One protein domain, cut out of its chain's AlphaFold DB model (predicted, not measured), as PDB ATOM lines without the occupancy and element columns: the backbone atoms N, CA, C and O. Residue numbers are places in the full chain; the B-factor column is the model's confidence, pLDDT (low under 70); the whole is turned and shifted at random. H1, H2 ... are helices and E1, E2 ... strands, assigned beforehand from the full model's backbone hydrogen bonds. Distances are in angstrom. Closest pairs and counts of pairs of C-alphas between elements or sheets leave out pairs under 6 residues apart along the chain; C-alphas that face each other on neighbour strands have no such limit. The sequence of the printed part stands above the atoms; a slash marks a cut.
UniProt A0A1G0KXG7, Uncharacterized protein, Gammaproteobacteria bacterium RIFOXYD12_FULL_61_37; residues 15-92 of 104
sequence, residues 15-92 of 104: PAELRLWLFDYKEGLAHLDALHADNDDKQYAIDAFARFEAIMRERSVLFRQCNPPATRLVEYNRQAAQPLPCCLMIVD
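This is residues 15 to 92 of the 104 residues of an uncharacterized protein of Gammaproteobacteria bacterium RIFOXYD12_FULL_61_37 (UniProt A0A1G0KXG7). Three parallel strands, ordered E2, E1, E3, form a small sheet with long helix H1 along one face and short H2 beyond one end. The printed part, 78 residues of mixed class, helices and strands, is a loose rod, 45 by 22 by 16 A, with a radius of gyration of the C-alphas of 14.4 A.

Find C-alpha 18 at (-11.930, -1.229, -5.590), where E1, residues 18 to 23, begins. Read on to E2, 32 to 36, H1, 42 to 64, 33.5 A long, H2, 73 to 77, and E3, 86 to 91, ending at (-20.705, -14.743, -8.999).

Within hydrogen-bond range find N 21 and O 88 of E1 and E3, 2.9 A, N 33 and O 20 of E2 and E1, 3.0 A, and every O i to N i+4 pair in H1 and H2. H1 is on the sheet, two layers, at a height of 10.3 A. E2, H1, H2, E3 form a split strand-helix-strand unit, E1 between its strands, with a right-handed crossover.

The printed part has no cut; find pLDDT under 70 at residues 25 to 30, 32 to 34 and 37 to 40.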
ATOM      1  N   PRO A  15      -6.296  -1.027  -5.435       88.06
ATOM      2  CA  PRO A  15      -6.889  -1.830  -4.354       88.06
ATOM      3  C   PRO A  15      -7.523  -1.005  -3.216       88.06
ATOM      4  O   PRO A  15      -8.342  -1.508  -2.446       88.06
ATOM      5  N   ALA A  16      -7.146   0.273  -3.089       90.50
ATOM      6  CA  ALA A  16      -7.753   1.203  -2.138       90.50
ATOM      7  C   ALA A  16      -9.104   1.760  -2.628       90.50
ATOM      8  O   ALA A  16      -9.906   2.221  -1.818       90.50
ATOM      9  N   GLU A  17      -9.367   1.703  -3.935       92.19
ATOM     10  CA  GLU A  17     -10.578   2.226  -4.575       92.19
ATOM     11  C   GLU A  17     -11.584   1.124  -4.909       92.19
ATOM     12  O   GLU A  17     -12.792   1.367  -4.863       92.19
ATOM     13  N   LEU A  18     -11.107  -0.087  -5.210       93.81
ATOM     14  CA  LEU A  18     -11.930  -1.229  -5.590       93.81
ATOM     15  C   LEU A  18     -11.451  -2.503  -4.898       93.81
ATOM     16  O   LEU A  18     -10.274  -2.855  -4.957       93.81
ATOM     17  N   ARG A  19     -12.399  -3.227  -4.307       92.31
ATOM     18  CA  ARG A  19     -12.192  -4.559  -3.751       92.31
ATOM     19  C   ARG A  19     -13.116  -5.565  -4.414       92.31
ATOM     20  O   ARG A  19     -14.330  -5.351  -4.475       92.31
ATOM     21  N   LEU A  20     -12.533  -6.650  -4.909       89.88
ATOM     22  CA  LEU A  20     -13.228  -7.683  -5.665       89.88
ATOM     23  C   LEU A  20     -13.448  -8.936  -4.813       89.88
ATOM     24  O   LEU A  20     -12.540  -9.414  -4.134       89.88
ATOM     25  N   TRP A  21     -14.664  -9.467  -4.886       89.75
ATOM     26  CA  TRP A  21     -15.082 -10.727  -4.276       89.75
ATOM     27  C   TRP A  21     -15.550 -11.646  -5.401       89.75
ATOM     28  O   TRP A  21     -16.629 -11.426  -5.953       89.75
ATOM     29  N   LEU A  22     -14.726 -12.620  -5.790       85.50
ATOM     30  CA  LEU A  22     -14.983 -13.467  -6.958       85.50
ATOM     31  C   LEU A  22     -15.355 -14.890  -6.538       85.50
ATOM     32  O   LEU A  22     -14.621 -15.526  -5.779       85.50
ATOM     33  N   PHE A  23     -16.467 -15.390  -7.071       82.19
ATOM     34  CA  PHE A  23     -16.952 -16.754  -6.878       82.19
ATOM     35  C   PHE A  23     -17.095 -17.475  -8.217       82.19
ATOM     36  O   PHE A  23     -17.542 -16.864  -9.189       82.19
ATOM     37  N   ASP A  24     -16.720 -18.756  -8.229       72.69
ATOM     38  CA  ASP A  24     -16.589 -19.605  -9.422       72.69
ATOM     39  C   ASP A  24     -15.608 -19.022 -10.455       72.69
ATOM     40  O   ASP A  24     -15.800 -19.078 -11.669       72.69
ATOM     41  N   TYR A  25     -14.541 -18.393  -9.956       66.75
ATOM     42  CA  TYR A  25     -13.536 -17.739 -10.785       66.75
ATOM     43  C   TYR A  25     -12.176 -18.399 -10.589       66.75
ATOM     44  O   TYR A  25     -11.700 -18.552  -9.466       66.75
ATOM     45  N   LYS A  26     -11.544 -18.809 -11.691       65.69
ATOM     46  CA  LYS A  26     -10.343 -19.661 -11.662       65.69
ATOM     47  C   LYS A  26      -9.022 -18.889 -11.705       65.69
ATOM     48  O   LYS A  26      -7.971 -19.490 -11.502       65.69
ATOM     49  N   GLU A  27      -9.049 -17.581 -11.958       62.88
ATOM     50  CA  GLU A  27      -7.838 -16.762 -12.103       62.88
ATOM     51  C   GLU A  27      -7.612 -15.853 -10.881       62.88
ATOM     52  O   GLU A  27      -8.532 -15.217 -10.370       62.88
ATOM     53  N   GLY A  28      -6.370 -15.788 -10.392       58.97
ATOM     54  CA  GLY A  28      -5.979 -14.927  -9.270       58.97
ATOM     55  C   GLY A  28      -5.620 -13.506  -9.717       58.97
ATOM     56  O   GLY A  28      -4.969 -13.323 -10.741       58.97
ATOM     57  N   LEU A  29      -6.015 -12.501  -8.932       64.50
ATOM     58  CA  LEU A  29      -5.843 -11.071  -9.211       64.50
ATOM     59  C   LEU A  29      -5.424 -10.307  -7.942       64.50
ATOM     60  O   LEU A  29      -5.685 -10.747  -6.825       64.50
ATOM     61  N   ALA A  30      -4.787  -9.144  -8.105       62.66
ATOM     62  CA  ALA A  30      -4.239  -8.363  -6.988       62.66
ATOM     63  C   ALA A  30      -5.304  -7.659  -6.119       62.66
ATOM     64  O   ALA A  30      -5.037  -7.324  -4.968       62.66
ATOM     65  N   HIS A  31      -6.512  -7.445  -6.646       70.31
ATOM     66  CA  HIS A  31      -7.603  -6.706  -5.989       70.31
ATOM     67  C   HIS A  31      -8.555  -7.595  -5.173       70.31
ATOM     68  O   HIS A  31      -9.655  -7.162  -4.821       70.31
ATOM     69  N   LEU A  32      -8.173  -8.850  -4.921       69.88
ATOM     70  CA  LEU A  32      -9.055  -9.859  -4.340       69.88
ATOM     71  C   LEU A  32      -9.078  -9.795  -2.813       69.88
ATOM     72  O   LEU A  32      -8.084 -10.086  -2.153       69.88
ATOM     73  N   ASP A  33     -10.254  -9.505  -2.261       69.75
ATOM     74  CA  ASP A  33     -10.557  -9.764  -0.847       69.75
ATOM     75  C   ASP A  33     -10.926 -11.241  -0.625       69.75
ATOM     76  O   ASP A  33     -10.679 -11.806   0.442       69.75
ATOM     77  N   ALA A  34     -11.547 -11.865  -1.629       69.12
ATOM     78  CA  ALA A  34     -11.931 -13.268  -1.606       69.12
ATOM     79  C   ALA A  34     -11.931 -13.857  -3.023       69.12
ATOM     80  O   ALA A  34     -12.481 -13.262  -3.951       69.12
ATOM     81  N   LEU A  35     -11.352 -15.053  -3.154       73.62
ATOM     82  CA  LEU A  35     -11.428 -15.897  -4.345       73.62
ATOM     83  C   LEU A  35     -12.006 -17.254  -3.960       73.62
ATOM     84  O   LEU A  35     -11.434 -17.942  -3.117       73.62
ATOM     85  N   HIS A  36     -13.125 -17.630  -4.562       71.19
ATOM     86  CA  HIS A  36     -13.690 -18.966  -4.450       71.19
ATOM     87  C   HIS A  36     -13.631 -19.632  -5.822       71.19
ATOM     88  O   HIS A  36     -14.444 -19.329  -6.693       71.19
ATOM     89  N   ALA A  37     -12.629 -20.485  -6.031       63.00
ATOM     90  CA  ALA A  37     -12.380 -21.128  -7.323       63.00
ATOM     91  C   ALA A  37     -13.049 -22.508  -7.469       63.00
ATOM     92  O   ALA A  37     -13.049 -23.063  -8.566       63.00
ATOM     93  N   ASP A  38     -13.585 -23.065  -6.379       65.50
ATOM     94  CA  ASP A  38     -14.144 -24.417  -6.318       65.50
ATOM     95  C   ASP A  38     -15.558 -24.392  -5.729       65.50
ATOM     96  O   ASP A  38     -15.727 -24.122  -4.545       65.50
ATOM     97  N   ASN A  39     -16.563 -24.697  -6.552       64.06
ATOM     98  CA  ASN A  39     -17.979 -24.677  -6.177       64.06
ATOM     99  C   ASN A  39     -18.381 -25.735  -5.130       64.06
ATOM    100  O   ASN A  39     -19.512 -25.687  -4.629       64.06
ATOM    101  N   ASP A  40     -17.502 -26.684  -4.796       67.00
ATOM    102  CA  ASP A  40     -17.809 -27.725  -3.814       67.00
ATOM    103  C   ASP A  40     -17.641 -27.247  -2.358       67.00
ATOM    104  O   ASP A  40     -18.312 -27.773  -1.459       67.00
ATOM    105  N   ASP A  41     -16.854 -26.191  -2.101       73.94
ATOM    106  CA  ASP A  41     -16.680 -25.624  -0.754       73.94
ATOM    107  C   ASP A  41     -17.723 -24.536  -0.433       73.94
ATOM    108  O   ASP A  41     -17.471 -23.332  -0.317       73.94
ATOM    109  N   LYS A  42     -18.952 -25.002  -0.218       78.81
ATOM    110  CA  LYS A  42     -20.087 -24.153   0.175       78.81
ATOM    111  C   LYS A  42     -19.844 -23.381   1.474       78.81
ATOM    112  O   LYS A  42     -20.462 -22.333   1.661       78.81
ATOM    113  N   GLN A  43     -18.986 -23.878   2.369       82.50
ATOM    114  CA  GLN A  43     -18.715 -23.206   3.638       82.50
ATOM    115  C   GLN A  43     -17.901 -21.935   3.409       82.50
ATOM    116  O   GLN A  43     -18.274 -20.883   3.925       82.50
ATOM    117  N   TYR A  44     -16.872 -21.995   2.559       82.00
ATOM    118  CA  TYR A  44     -16.136 -20.797   2.163       82.00
ATOM    119  C   TYR A  44     -17.063 -19.743   1.555       82.00
ATOM    120  O   TYR A  44     -16.948 -18.554   1.869       82.00
ATOM    121  N   ALA A  45     -18.009 -20.169   0.710       82.19
ATOM    122  CA  ALA A  45     -18.967 -19.251   0.113       82.19
ATOM    123  C   ALA A  45     -19.825 -18.544   1.174       82.19
ATOM    124  O   ALA A  45     -19.924 -17.316   1.173       82.19
ATOM    125  N   ILE A  46     -20.380 -19.307   2.119       86.75
ATOM    126  CA  ILE A  46     -21.160 -18.783   3.250       86.75
ATOM    127  C   ILE A  46     -20.335 -17.790   4.077       86.75
ATOM    128  O   ILE A  46     -20.807 -16.686   4.357       86.75
ATOM    129  N   ASP A  47     -19.096 -18.136   4.420       88.75
ATOM    130  CA  ASP A  47     -18.219 -17.280   5.225       88.75
ATOM    131  C   ASP A  47     -17.855 -15.986   4.485       88.75
ATOM    132  O   ASP A  47     -17.771 -14.904   5.075       88.75
ATOM    133  N   ALA A  48     -17.660 -16.060   3.170       87.75
ATOM    134  CA  ALA A  48     -17.413 -14.888   2.346       87.75
ATOM    135  C   ALA A  48     -18.647 -13.969   2.267       87.75
ATOM    136  O   ALA A  48     -18.502 -12.759   2.452       87.75
ATOM    137  N   PHE A  49     -19.857 -14.517   2.100       89.88
ATOM    138  CA  PHE A  49     -21.093 -13.726   2.161       89.88
ATOM    139  C   PHE A  49     -21.287 -13.067   3.529       89.88
ATOM    140  O   PHE A  49     -21.622 -11.885   3.590       89.88
ATOM    141  N   ALA A  50     -21.018 -13.786   4.622       92.50
ATOM    142  CA  ALA A  50     -21.114 -13.240   5.974       92.50
ATOM    143  C   ALA A  50     -20.147 -12.061   6.187       92.50
ATOM    144  O   ALA A  50     -20.525 -11.034   6.757       92.50
ATOM    145  N   ARG A  51     -18.910 -12.164   5.680       93.38
ATOM    146  CA  ARG A  51     -17.941 -11.054   5.719       93.38
ATOM    147  C   ARG A  51     -18.395  -9.863   4.876       93.38
ATOM    148  O   ARG A  51     -18.299  -8.727   5.336       93.38
ATOM    149  N   PHE A  52     -18.924 -10.103   3.678       92.75
ATOM    150  CA  PHE A  52     -19.457  -9.038   2.828       92.75
ATOM    151  C   PHE A  52     -20.640  -8.316   3.496       92.75
ATOM    152  O   PHE A  52     -20.696  -7.084   3.504       92.75
ATOM    153  N   GLU A  53     -21.555  -9.058   4.125       94.69
ATOM    154  CA  GLU A  53     -22.672  -8.487   4.886       94.69
ATOM    155  C   GLU A  53     -22.178  -7.629   6.061       94.69
ATOM    156  O   GLU A  53     -22.674  -6.518   6.270       94.69
ATOM    157  N   ALA A  54     -21.171  -8.105   6.800       95.94
ATOM    158  CA  ALA A  54     -20.575  -7.360   7.905       95.94
ATOM    159  C   ALA A  54     -20.014  -6.004   7.443       95.94
ATOM    160  O   ALA A  54     -20.288  -4.986   8.082       95.94
ATOM    161  N   ILE A  55     -19.335  -5.967   6.289       95.19
ATOM    162  CA  ILE A  55     -18.843  -4.722   5.674       95.19
ATOM    163  C   ILE A  55     -20.008  -3.774   5.364       95.19
ATOM    164  O   ILE A  55     -19.936  -2.581   5.660       95.19
ATOM    165  N   MET A  56     -21.105  -4.273   4.787       94.88
ATOM    166  CA  MET A  56     -22.268  -3.431   4.475       94.88
ATOM    167  C   MET A  56     -22.937  -2.878   5.736       94.88
ATOM    168  O   MET A  56     -23.361  -1.717   5.761       94.88
ATOM    169  N   ARG A  57     -22.988  -3.673   6.808       96.69
ATOM    170  CA  ARG A  57     -23.519  -3.250   8.105       96.69
ATOM    171  C   ARG A  57     -22.661  -2.154   8.734       96.69
ATOM    172  O   ARG A  57     -23.206  -1.135   9.154       96.69
ATOM    173  N   GLU A  58     -21.343  -2.330   8.745       96.44
ATOM    174  CA  GLU A  58     -20.390  -1.327   9.228       96.44
ATOM    175  C   GLU A  58     -20.523  -0.015   8.444       96.44
ATOM    176  O   GLU A  58     -20.687   1.058   9.029       96.44
ATOM    177  N   ARG A  59     -20.571  -0.097   7.109       96.69
ATOM    178  CA  ARG A  59     -20.766   1.070   6.237       96.69
ATOM    179  C   ARG A  59     -22.062   1.809   6.526       96.69
ATOM    180  O   ARG A  59     -22.065   3.036   6.550       96.69
ATOM    181  N   SER A  60     -23.152   1.090   6.791       96.44
ATOM    182  CA  SER A  60     -24.427   1.718   7.153       96.44
ATOM    183  C   SER A  60     -24.314   2.555   8.430       96.44
ATOM    184  O   SER A  60     -24.893   3.639   8.506       96.44
ATOM    185  N   VAL A  61     -23.539   2.090   9.416       97.31
ATOM    186  CA  VAL A  61     -23.266   2.855  10.639       97.31
ATOM    187  C   VAL A  61     -22.462   4.113  10.314       97.31
ATOM    188  O   VAL A  61     -22.876   5.203  10.707       97.31
ATOM    189  N   LEU A  62     -21.379   3.988   9.542       96.81
ATOM    190  CA  LEU A  62     -20.539   5.124   9.137       96.81
ATOM    191  C   LEU A  62     -21.329   6.183   8.356       96.81
ATOM    192  O   LEU A  62     -21.186   7.378   8.597       96.81
ATOM    193  N   PHE A  63     -22.209   5.760   7.451       97.44
ATOM    194  CA  PHE A  63     -23.002   6.667   6.619       97.44
ATOM    195  C   PHE A  63     -23.979   7.510   7.448       97.44
ATOM    196  O   PHE A  63     -24.174   8.693   7.161       97.44
ATOM    197  N   ARG A  64     -24.553   6.930   8.511       97.00
ATOM    198  CA  ARG A  64     -25.451   7.631   9.446       97.00
ATOM    199  C   ARG A  64     -24.734   8.651  10.328       97.00
ATOM    200  O   ARG A  64     -25.394   9.540  10.852       97.00
ATOM    201  N   GLN A  65     -23.421   8.515  10.507       95.62
ATOM    202  CA  GLN A  65     -22.610   9.431  11.314       95.62
ATOM    203  C   GLN A  65     -22.232  10.717  10.561       95.62
ATOM    204  O   GLN A  65     -21.745  11.664  11.175       95.62
ATOM    205  N   CYS A  66     -22.451  10.774   9.246       94.75
ATOM    206  CA  CYS A  66     -22.218  11.976   8.456       94.75
ATOM    207  C   CYS A  66     -23.279  13.065   8.690       94.75
ATOM    208  O   CYS A  66     -24.403  12.777   9.099       94.75
ATOM    209  N   ASN A  67     -22.946  14.317   8.350       93.31
ATOM    210  CA  ASN A  67     -23.880  15.442   8.383       93.31
ATOM    211  C   ASN A  67     -23.833  16.249   7.063       93.31
ATOM    212  O   ASN A  67     -22.915  17.051   6.893       93.31
ATOM    213  N   PRO A  68     -24.801  16.073   6.141       94.25
ATOM    214  CA  PRO A  68     -25.969  15.196   6.260       94.25
ATOM    215  C   PRO A  68     -25.599  13.699   6.191       94.25
ATOM    216  O   PRO A  68     -24.554  13.354   5.623       94.25
ATOM    217  N   PRO A  69     -26.447  12.799   6.732       96.88
ATOM    218  CA  PRO A  69     -26.262  11.360   6.584       96.88
ATOM    219  C   PRO A  69     -26.132  10.966   5.112       96.88
ATOM    220  O   PRO A  69     -26.955  11.358   4.281       96.88
ATOM    221  N   ALA A  70     -25.104  10.187   4.788       97.19
ATOM    222  CA  ALA A  70     -24.890   9.713   3.430       97.19
ATOM    223  C   ALA A  70     -25.870   8.578   3.101       97.19
ATOM    224  O   ALA A  70     -26.158   7.718   3.932       97.19
ATOM    225  N   THR A  71     -26.355   8.538   1.864       95.12
ATOM    226  CA  THR A  71     -27.180   7.429   1.354       95.12
ATOM    227  C   THR A  71     -26.437   6.597   0.314       95.12
ATOM    228  O   THR A  71     -26.821   5.465   0.023       95.12
ATOM    229  N   ARG A  72     -25.342   7.141  -0.230       95.94
ATOM    230  CA  ARG A  72     -24.498   6.511  -1.248       95.94
ATOM    231  C   ARG A  72     -23.025   6.588  -0.865       95.94
ATOM    232  O   ARG A  72     -22.579   7.558  -0.257       95.94
ATOM    233  N   LEU A  73     -22.243   5.617  -1.338       96.00
ATOM    234  CA  LEU A  73     -20.789   5.592  -1.142       96.00
ATOM    235  C   LEU A  73     -20.102   6.867  -1.653       96.00
ATOM    236  O   LEU A  73     -19.234   7.406  -0.981       96.00
ATOM    237  N   VAL A  74     -20.526   7.381  -2.811       95.88
ATOM    238  CA  VAL A  74     -19.971   8.616  -3.392       95.88
ATOM    239  C   VAL A  74     -20.226   9.831  -2.495       95.88
ATOM    240  O   VAL A  74     -19.371  10.702  -2.388       95.88
ATOM    241  N   GLU A  75     -21.386   9.895  -1.838       96.75
ATOM    242  CA  GLU A  75     -21.715  10.977  -0.901       96.75
ATOM    243  C   GLU A  75     -20.841  10.885   0.350       96.75
ATOM    244  O   GLU A  75     -20.262  11.884   0.762       96.75
ATOM    245  N   TYR A  76     -20.684   9.676   0.898       97.44
ATOM    246  CA  TYR A  76     -19.800   9.419   2.032       97.44
ATOM    247  C   TYR A  76     -18.341   9.788   1.716       97.44
ATOM    248  O   TYR A  76     -17.733  10.586   2.427       97.44
ATOM    249  N   ASN A  77     -17.791   9.284   0.608       96.88
ATOM    250  CA  ASN A  77     -16.385   9.484   0.241       96.88
ATOM    251  C   ASN A  77     -16.026  10.951  -0.045       96.88
ATOM    252  O   ASN A  77     -14.864  11.316   0.092       96.88
ATOM    253  N   ARG A  78     -16.992  11.807  -0.411       95.75
ATOM    254  CA  ARG A  78     -16.752  13.251  -0.611       95.75
ATOM    255  C   ARG A  78     -16.451  14.011   0.681       95.75
ATOM    256  O   ARG A  78     -15.869  15.086   0.612       95.75
ATOM    257  N   GLN A  79     -16.878  13.486   1.827       94.94
ATOM    258  CA  GLN A  79     -16.754  14.145   3.132       94.94
ATOM    259  C   GLN A  79     -15.941  13.338   4.155       94.94
ATOM    260  O   GLN A  79     -15.621  13.850   5.224       94.94
ATOM    261  N   ALA A  80     -15.603  12.083   3.851       94.75
ATOM    262  CA  ALA A  80     -14.837  11.221   4.738       94.75
ATOM    263  C   ALA A  80     -13.338  11.557   4.708       94.75
ATOM    264  O   ALA A  80     -12.740  11.685   3.643       94.75
ATOM    265  N   ALA A  81     -12.706  11.607   5.885       93.00
ATOM    266  CA  ALA A  81     -11.248  11.716   5.993       93.00
ATOM    267  C   ALA A  81     -10.524  10.477   5.433       93.00
ATOM    268  O   ALA A  81      -9.380  10.564   4.998       93.00
ATOM    269  N   GLN A  82     -11.198   9.324   5.452       93.19
ATOM    270  CA  GLN A  82     -10.724   8.067   4.882       93.19
ATOM    271  C   GLN A  82     -11.816   7.504   3.961       93.19
ATOM    272  O   GLN A  82     -12.807   6.959   4.455       93.19
ATOM    273  N   PRO A  83     -11.682   7.669   2.632       95.31
ATOM    274  CA  PRO A  83     -12.622   7.109   1.672       95.31
ATOM    275  C   PRO A  83     -12.658   5.582   1.745       95.31
ATOM    276  O   PRO A  83     -11.637   4.927   1.952       95.31
ATOM    277  N   LEU A  84     -13.840   5.011   1.538       96.38
ATOM    278  CA  LEU A  84     -14.032   3.568   1.493       96.38
ATOM    279  C   LEU A  84     -14.006   3.068   0.042       96.38
ATOM    280  O   LEU A  84     -14.599   3.713  -0.832       96.38
ATOM    281  N   PRO A  85     -13.406   1.896  -0.227       95.94
ATOM    282  CA  PRO A  85     -13.402   1.312  -1.562       95.94
ATOM    283  C   PRO A  85     -14.809   0.905  -2.001       95.94
ATOM    284  O   PRO A  85     -15.659   0.542  -1.182       95.94
ATOM    285  N   CYS A  86     -15.058   0.867  -3.302       94.88
ATOM    286  CA  CYS A  86     -16.185   0.123  -3.845       94.88
ATOM    287  C   CYS A  86     -15.952  -1.379  -3.617       94.88
ATOM    288  O   CYS A  86     -14.866  -1.879  -3.898       94.88
ATOM    289  N   CYS A  87     -16.949  -2.100  -3.104       93.56
ATOM    290  CA  CYS A  87     -16.894  -3.560  -3.006       93.56
ATOM    291  C   CYS A  87     -17.757  -4.145  -4.121       93.56
ATOM    292  O   CYS A  87     -18.965  -3.900  -4.143       93.56
ATOM    293  N   LEU A  88     -17.151  -4.915  -5.022       91.56
ATOM    294  CA  LEU A  88     -17.851  -5.582  -6.111       91.56
ATOM    295  C   LEU A  88     -17.780  -7.094  -5.912       91.56
ATOM    296  O   LEU A  88     -16.700  -7.681  -5.910       91.56
ATOM    297  N   MET A  89     -18.950  -7.706  -5.755       89.50
ATOM    298  CA  MET A  89     -19.099  -9.151  -5.671       89.50
ATOM    299  C   MET A  89     -19.586  -9.700  -7.005       89.50
ATOM    300  O   MET A  89     -20.610  -9.257  -7.523       89.50
ATOM    301  N   ILE A  90     -18.844 -10.658  -7.547       87.31
ATOM    302  CA  ILE A  90     -19.112 -11.294  -8.830       87.31
ATOM    303  C   ILE A  90     -19.273 -12.786  -8.580       87.31
ATOM    304  O   ILE A  90     -18.376 -13.434  -8.043       87.31
ATOM    305  N   VAL A  91     -20.423 -13.311  -8.985       83.81
ATOM    306  CA  VAL A  91     -20.705 -14.743  -8.999       83.81
ATOM    307  C   VAL A  91     -20.823 -15.134 -10.459       83.81
ATOM    308  O   VAL A  91     -21.803 -14.761 -11.109       83.81
ATOM    309  N   ASP A  92     -19.807 -15.815 -10.984       78.00
ATOM    310  CA  ASP A  92     -19.970 -16.510 -12.254       78.00
ATOM    311  C   ASP A  92     -20.740 -17.804 -11.973       78.00
ATOM    312  O   ASP A  92     -20.604 -18.411 -10.915       78.00
TER     313      ASP A  92